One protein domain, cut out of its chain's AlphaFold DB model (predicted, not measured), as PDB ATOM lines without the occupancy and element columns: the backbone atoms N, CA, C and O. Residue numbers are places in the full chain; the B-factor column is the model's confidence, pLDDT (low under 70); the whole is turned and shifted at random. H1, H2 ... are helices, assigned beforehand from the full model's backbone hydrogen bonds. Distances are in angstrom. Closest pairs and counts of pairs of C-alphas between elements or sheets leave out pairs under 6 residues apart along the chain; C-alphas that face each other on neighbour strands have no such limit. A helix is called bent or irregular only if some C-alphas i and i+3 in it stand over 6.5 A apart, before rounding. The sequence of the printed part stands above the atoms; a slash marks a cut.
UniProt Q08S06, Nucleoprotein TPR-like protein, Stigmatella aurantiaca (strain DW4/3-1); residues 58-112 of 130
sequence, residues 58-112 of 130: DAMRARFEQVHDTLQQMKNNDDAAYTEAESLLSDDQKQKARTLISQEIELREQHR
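AT A GLANCE: This is residues 58 to 112 of the 130 residues of the protein "Nucleoprotein TPR-like protein" of Stigmatella aurantiaca (strain DW4/3-1) (UniProt Q08S06). Two long helices, H1 and then H2, meet near their ends through a tight link and make an open V, with the longer arm H1 and the shorter arm H2 spreading away from the corner. The space between the arms is empty, and the far parts of both, residues 58 to 84 of H1 and residues 98 to 112 of H2, stand free. The printed part has 55 residues with two named helices and no named strand, and its class is all helix. It is extended, with a radius of gyration of the C-alphas of 16.6 A, and flat, spanning 51 by 30 by 7 A.

HOW THE PARTS SIT: H1, residues 58 to 87, is followed after three residues by H2, residues 91 to 112. The two are close but not clearly touching, with 1 pair of C-alphas within 8 A. The closest C-alphas are those of Glu 86 and Lys 94, 6.7 A apart. The helices run opposite ways at a steep tilt of 38 degrees. Their centres are 23.1 A apart. In H1 and H2 every O i to N i+4 pair is within hydrogen-bond range.

IN THESE COORDINATES: H1 begins with C-alpha 58 at (18.590, -11.127, 453.054) and ends with C-alpha 87 at (47.297, -2.870, 421.391), 43.5 A from first to last C-alpha. H2 begins with C-alpha 91 at (47.688, 5.289, 416.860) and ends with C-alpha 112 at (16.877, 5.830, 423.128), 31.4 A from first to last C-alpha. Neither helix is bent.

THE WHOLE: The two C-alphas farthest apart are those of Asp 58 and Asp 92, at 51.0 A. The first and last printed C-alphas, those of Asp 58 and Arg 112, are 34.4 A apart. The printed part has no cut, and the link from H1 to H2 is tight. The mean pLDDT of the printed part of this model is 90.5, and no printed residue is under 70.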
ATOM      1  N   ASP A  58      17.195 -10.668 453.010       82.94
ATOM      2  CA  ASP A  58      18.590 -11.127 453.054       82.94
ATOM      3  C   ASP A  58      18.960 -12.029 451.866       82.94
ATOM      4  O   ASP A  58      20.035 -11.897 451.279       82.94
ATOM      5  N   ALA A  59      18.055 -12.921 451.452       82.81
ATOM      6  CA  ALA A  59      18.262 -13.788 450.294       82.81
ATOM      7  C   ALA A  59      18.207 -12.994 448.978       82.81
ATOM      8  O   ALA A  59      18.942 -13.296 448.034       82.81
ATOM      9  N   MET A  60      17.365 -11.956 448.908       83.19
ATOM     10  CA  MET A  60      17.355 -11.028 447.777       83.19
ATOM     11  C   MET A  60      18.657 -10.219 447.714       83.19
ATOM     12  O   MET A  60      19.224 -10.081 446.629       83.19
ATOM     13  N   ARG A  61      19.157  -9.737 448.857       87.06
ATOM     14  CA  ARG A  61      20.413  -8.987 448.951       87.06
ATOM     15  C   ARG A  61      21.621  -9.824 448.534       87.06
ATOM     16  O   ARG A  61      22.350  -9.400 447.645       87.06
ATOM     17  N   ALA A  62      21.784 -11.023 449.095       88.75
ATOM     18  CA  ALA A  62      22.889 -11.923 448.751       88.75
ATOM     19  C   ALA A  62      22.919 -12.244 447.248       88.75
ATOM     20  O   ALA A  62      23.966 -12.284 446.607       88.75
ATOM     21  N   ARG A  63      21.738 -12.411 446.649       88.81
ATOM     22  CA  ARG A  63      21.594 -12.625 445.211       88.81
ATOM     23  C   ARG A  63      21.970 -11.400 444.382       88.81
ATOM     24  O   ARG A  63      22.569 -11.557 443.323       88.81
ATOM     25  N   PHE A  64      21.615 -10.199 444.837       89.56
ATOM     26  CA  PHE A  64      22.035  -8.950 444.199       89.56
ATOM     27  C   PHE A  64      23.552  -8.774 444.247       89.56
ATOM     28  O   PHE A  64      24.138  -8.436 443.222       89.56
ATOM     29  N   GLU A  65      24.172  -9.049 445.393       93.62
ATOM     30  CA  GLU A  65      25.630  -9.030 445.555       93.62
ATOM     31  C   GLU A  65      26.287 -10.022 444.583       93.62
ATOM     32  O   GLU A  65      27.157  -9.644 443.803       93.62
ATOM     33  N   GLN A  66      25.773 -11.253 444.488       92.88
ATOM     34  CA  GLN A  66      26.307 -12.252 443.558       92.88
ATOM     35  C   GLN A  66      26.133 -11.867 442.076       92.88
ATOM     36  O   GLN A  66      27.025 -12.114 441.258       92.88
ATOM     37  N   VAL A  67      25.000 -11.260 441.705       94.25
ATOM     38  CA  VAL A  67      24.789 -10.721 440.349       94.25
ATOM     39  C   VAL A  67      25.774  -9.590 440.070       94.25
ATOM     40  O   VAL A  67      26.398  -9.589 439.010       94.25
ATOM     41  N   HIS A  68      25.926  -8.654 441.005       94.88
ATOM     42  CA  HIS A  68      26.846  -7.530 440.881       94.88
ATOM     43  C   HIS A  68      28.282  -8.015 440.664       94.88
ATOM     44  O   HIS A  68      28.918  -7.617 439.691       94.88
ATOM     45  N   ASP A  69      28.756  -8.939 441.496       95.88
ATOM     46  CA  ASP A  69      30.106  -9.487 441.385       95.88
ATOM     47  C   ASP A  69      30.309 -10.219 440.055       95.88
ATOM     48  O   ASP A  69      31.325 -10.035 439.388       95.88
ATOM     49  N   THR A  70      29.315 -10.994 439.613       95.19
ATOM     50  CA  THR A  70      29.363 -11.692 438.320       95.19
ATOM     51  C   THR A  70      29.456 -10.706 437.151       95.19
ATOM     52  O   THR A  70      30.264 -10.897 436.239       95.19
ATOM     53  N   LEU A  71      28.664  -9.631 437.179       94.62
ATOM     54  CA  LEU A  71      28.712  -8.576 436.167       94.62
ATOM     55  C   LEU A  71      30.042  -7.819 436.201       94.62
ATOM     56  O   LEU A  71      30.588  -7.510 435.145       94.62
ATOM     57  N   GLN A  72      30.592  -7.569 437.389       96.12
ATOM     58  CA  GLN A  72      31.891  -6.922 437.535       96.12
ATOM     59  C   GLN A  72      33.015  -7.781 436.940       96.12
ATOM     60  O   GLN A  72      33.880  -7.250 436.249       96.12
ATOM     61  N   GLN A  73      32.987  -9.103 437.135       95.50
ATOM     62  CA  GLN A  73      33.957 -10.010 436.508       95.50
ATOM     63  C   GLN A  73      33.850  -9.996 434.979       95.50
ATOM     64  O   GLN A  73      34.867  -9.923 434.291       95.50
ATOM     65  N   MET A  74      32.629 -10.010 434.434       96.19
ATOM     66  CA  MET A  74      32.426  -9.888 432.986       96.19
ATOM     67  C   MET A  74      32.951  -8.554 432.453       96.19
ATOM     68  O   MET A  74      33.666  -8.550 431.456       96.19
ATOM     69  N   LYS A  75      32.685  -7.446 433.155       94.75
ATOM     70  CA  LYS A  75      33.227  -6.130 432.801       94.75
ATOM     71  C   LYS A  75      34.757  -6.138 432.790       94.75
ATOM     72  O   LYS A  75      35.354  -5.633 431.849       94.75
ATOM     73  N   ASN A  76      35.394  -6.731 433.797       95.62
ATOM     74  CA  ASN A  76      36.854  -6.821 433.851       95.62
ATOM     75  C   ASN A  76      37.419  -7.611 432.655       95.62
ATOM     76  O   ASN A  76      38.451  -7.236 432.101       95.62
ATOM     77  N   ASN A  77      36.741  -8.687 432.235       94.56
ATOM     78  CA  ASN A  77      37.127  -9.441 431.041       94.56
ATOM     79  C   ASN A  77      36.964  -8.609 429.765       94.56
ATOM     80  O   ASN A  77      37.839  -8.651 428.901       94.56
ATOM     81  N   ASP A  78      35.869  -7.853 429.659       93.00
ATOM     82  CA  ASP A  78      35.605  -6.969 428.526       93.00
ATOM     83  C   ASP A  78      36.666  -5.851 428.445       93.00
ATOM     84  O   ASP A  78      37.222  -5.617 427.373       93.00
ATOM     85  N   ASP A  79      37.019  -5.220 429.573       93.00
ATOM     86  CA  ASP A  79      38.060  -4.183 429.654       93.00
ATOM     87  C   ASP A  79      39.442  -4.732 429.244       93.00
ATOM     88  O   ASP A  79      40.200  -4.080 428.517       93.00
ATOM     89  N   ALA A  80      39.777  -5.950 429.686       94.00
ATOM     90  CA  ALA A  80      41.027  -6.612 429.325       94.00
ATOM     91  C   ALA A  80      41.084  -6.934 427.822       94.00
ATOM     92  O   ALA A  80      42.081  -6.629 427.169       94.00
ATOM     93  N   ALA A  81      40.005  -7.490 427.264       93.06
ATOM     94  CA  ALA A  81      39.905  -7.776 425.834       93.06
ATOM     95  C   ALA A  81      39.960  -6.497 424.986       93.06
ATOM     96  O   ALA A  81      40.587  -6.484 423.929       93.06
ATOM     97  N   TYR A  82      39.351  -5.406 425.458       89.31
ATOM     98  CA  TYR A  82      39.430  -4.107 424.795       89.31
ATOM     99  C   TYR A  82      40.862  -3.555 424.793       89.31
ATOM    100  O   TYR A  82      41.343  -3.098 423.759       89.31
ATOM    101  N   THR A  83      41.570  -3.654 425.920       92.06
ATOM    102  CA  THR A  83      42.976  -3.230 426.027       92.06
ATOM    103  C   THR A  83      43.878  -4.038 425.088       92.06
ATOM    104  O   THR A  83      44.730  -3.478 424.399       92.06
ATOM    105  N   GLU A  84      43.669  -5.355 425.018       93.25
ATOM    106  CA  GLU A  84      44.386  -6.240 424.097       93.25
ATOM    107  C   GLU A  84      44.092  -5.870 422.636       93.25
ATOM    108  O   GLU A  84      45.016  -5.714 421.839       93.25
ATOM    109  N   ALA A  85      42.826  -5.624 422.297       91.44
ATOM    110  CA  ALA A  85      42.418  -5.184 420.969       91.44
ATOM    111  C   ALA A  85      43.026  -3.826 420.577       91.44
ATOM    112  O   ALA A  85      43.530  -3.692 419.464       91.44
ATOM    113  N   GLU A  86      43.037  -2.832 421.475       90.44
ATOM    114  CA  GLU A  86      43.678  -1.536 421.214       90.44
ATOM    115  C   GLU A  86      45.184  -1.678 420.957       90.44
ATOM    116  O   GLU A  86      45.734  -0.922 420.157       90.44
ATOM    117  N   SER A  87      45.857  -2.646 421.588       93.25
ATOM    118  CA  SER A  87      47.297  -2.870 421.391       93.25
ATOM    119  C   SER A  87      47.658  -3.336 419.974       93.25
ATOM    120  O   SER A  87      48.788  -3.130 419.531       93.25
ATOM    121  N   LEU A  88      46.694  -3.911 419.247       92.56
ATOM    122  CA  LEU A  88      46.855  -4.356 417.860       92.56
ATOM    123  C   LEU A  88      46.706  -3.222 416.840       92.56
ATOM    124  O   LEU A  88      47.033  -3.406 415.665       92.56
ATOM    125  N   LEU A  89      46.171  -2.075 417.260       93.25
ATOM    126  CA  LEU A  89      45.886  -0.937 416.394       93.25
ATOM    127  C   LEU A  89      47.054   0.056 416.393       93.25
ATOM    128  O   LEU A  89      47.675   0.313 417.427       93.25
ATOM    129  N   SER A  90      47.313   0.679 415.242       93.75
ATOM    130  CA  SER A  90      48.167   1.870 415.185       93.75
ATOM    131  C   SER A  90      47.494   3.063 415.874       93.75
ATOM    132  O   SER A  90      46.282   3.067 416.097       93.75
ATOM    133  N   ASP A  91      48.253   4.108 416.194       93.38
ATOM    134  CA  ASP A  91      47.688   5.289 416.860       93.38
ATOM    135  C   ASP A  91      46.651   6.017 415.988       93.38
ATOM    136  O   ASP A  91      45.606   6.434 416.493       93.38
ATOM    137  N   ASP A  92      46.860   6.052 414.668       91.88
ATOM    138  CA  ASP A  92      45.872   6.562 413.710       91.88
ATOM    139  C   ASP A  92      44.588   5.717 413.715       91.88
ATOM    140  O   ASP A  92      43.473   6.248 413.725       91.88
ATOM    141  N   GLN A  93      44.729   4.386 413.761       92.69
ATOM    142  CA  GLN A  93      43.595   3.463 413.837       92.69
ATOM    143  C   GLN A  93      42.831   3.617 415.156       92.69
ATOM    144  O   GLN A  93      41.601   3.634 415.143       92.69
ATOM    145  N   LYS A  94      43.526   3.796 416.288       91.75
ATOM    146  CA  LYS A  94      42.901   4.067 417.596       91.75
ATOM    147  C   LYS A  94      42.106   5.363 417.577       91.75
ATOM    148  O   LYS A  94      40.973   5.393 418.056       91.75
ATOM    149  N   GLN A  95      42.672   6.431 417.012       92.00
ATOM    150  CA  GLN A  95      41.983   7.714 416.923       92.00
ATOM    151  C   GLN A  95      40.705   7.589 416.088       92.00
ATOM    152  O   GLN A  95      39.641   8.037 416.518       92.00
ATOM    153  N   LYS A  96      40.783   6.906 414.940       91.50
ATOM    154  CA  LYS A  96      39.618   6.659 414.087       91.50
ATOM    155  C   LYS A  96      38.565   5.789 414.777       91.50
ATOM    156  O   LYS A  96      37.382   6.121 414.734       91.50
ATOM    157  N   ALA A  97      38.985   4.731 415.471       89.56
ATOM    158  CA  ALA A  97      38.092   3.864 416.235       89.56
ATOM    159  C   ALA A  97      37.333   4.639 417.321       89.56
ATOM    160  O   ALA A  97      36.116   4.500 417.432       89.56
ATOM    161  N   ARG A  98      38.014   5.514 418.070       88.62
ATOM    162  CA  ARG A  98      37.382   6.362 419.096       88.62
ATOM    163  C   ARG A  98      36.320   7.283 418.512       88.62
ATOM    164  O   ARG A  98      35.255   7.430 419.111       88.62
ATOM    165  N   THR A  99      36.581   7.880 417.350       90.19
ATOM    166  CA  THR A  99      35.595   8.717 416.660       90.19
ATOM    167  C   THR A  99      34.364   7.909 416.250       90.19
ATOM    168  O   THR A  99      33.250   8.328 416.559       90.19
ATOM    169  N   LEU A 100      34.555   6.747 415.621       88.38
ATOM    170  CA  LEU A 100      33.453   5.895 415.156       88.38
ATOM    171  C   LEU A 100      32.588   5.394 416.319       88.38
ATOM    172  O   LEU A 100      31.368   5.550 416.301       88.38
ATOM    173  N   ILE A 101      33.222   4.887 417.378       86.75
ATOM    174  CA  ILE A 101      32.523   4.408 418.578       86.75
ATOM    175  C   ILE A 101      31.750   5.549 419.253       86.75
ATOM    176  O   ILE A 101      30.606   5.359 419.657       86.75
ATOM    177  N   SER A 102      32.337   6.748 419.357       87.06
ATOM    178  CA  SER A 102      31.654   7.896 419.972       87.06
ATOM    179  C   SER A 102      30.398   8.297 419.197       87.06
ATOM    180  O   SER A 102      29.358   8.534 419.808       87.06
ATOM    181  N   GLN A 103      30.470   8.314 417.862       87.81
ATOM    182  CA  GLN A 103      29.313   8.597 417.008       87.81
ATOM    183  C   GLN A 103      28.219   7.539 417.175       87.81
ATOM    184  O   GLN A 103      27.041   7.874 417.275       87.81
ATOM    185  N   GLU A 104      28.590   6.260 417.248       85.56
ATOM    186  CA  GLU A 104      27.623   5.182 417.434       85.56
ATOM    187  C   GLU A 104      26.928   5.259 418.802       85.56
ATOM    188  O   GLU A 104      25.710   5.080 418.894       85.56
ATOM    189  N   ILE A 105      27.680   5.563 419.865       84.88
ATOM    190  CA  ILE A 105      27.122   5.793 421.204       84.88
ATOM    191  C   ILE A 105      26.119   6.948 421.164       84.88
ATOM    192  O   ILE A 105      25.005   6.805 421.668       84.88
ATOM    193  N   GLU A 106      26.478   8.065 420.531       88.12
ATOM    194  CA  GLU A 106      25.603   9.229 420.417       88.12
ATOM    195  C   GLU A 106      24.318   8.903 419.640       88.12
ATOM    196  O   GLU A 106      23.221   9.211 420.108       88.12
ATOM    197  N   LEU A 107      24.422   8.195 418.512       86.56
ATOM    198  CA  LEU A 107      23.266   7.747 417.731       86.56
ATOM    199  C   LEU A 107      22.354   6.809 418.531       86.56
ATOM    200  O   LEU A 107      21.127   6.927 418.474       86.56
ATOM    201  N   ARG A 108      22.930   5.886 419.309       84.00
ATOM    202  CA  ARG A 108      22.167   4.979 420.180       84.00
ATOM    203  C   ARG A 108      21.455   5.735 421.298       84.00
ATOM    204  O   ARG A 108      20.303   5.416 421.595       84.00
ATOM    205  N   GLU A 109      22.104   6.729 421.897       84.06
ATOM    206  CA  GLU A 109      21.485   7.582 422.917       84.06
ATOM    207  C   GLU A 109      20.362   8.440 422.323       84.06
ATOM    208  O   GLU A 109      19.264   8.470 422.879       84.06
ATOM    209  N   GLN A 110      20.562   9.040 421.148       85.44
ATOM    210  CA  GLN A 110      19.503   9.761 420.433       85.44
ATOM    211  C   GLN A 110      18.310   8.845 420.115       85.44
ATOM    212  O   GLN A 110      17.160   9.223 420.336       85.44
ATOM    213  N   HIS A 111      18.563   7.612 419.663       84.25
ATOM    214  CA  HIS A 111      17.514   6.623 419.405       84.25
ATOM    215  C   HIS A 111      16.782   6.190 420.689       84.25
ATOM    216  O   HIS A 111      15.572   5.961 420.686       84.25
ATOM    217  N   ARG A 112      17.492   6.094 421.819       82.12
ATOM    218  CA  ARG A 112      16.877   5.830 423.128       82.12
ATOM    219  C   ARG A 112      15.985   6.991 423.571       82.12
ATOM    220  O   ARG A 112      14.926   6.741 424.135       82.12
TER     221      ARG A 112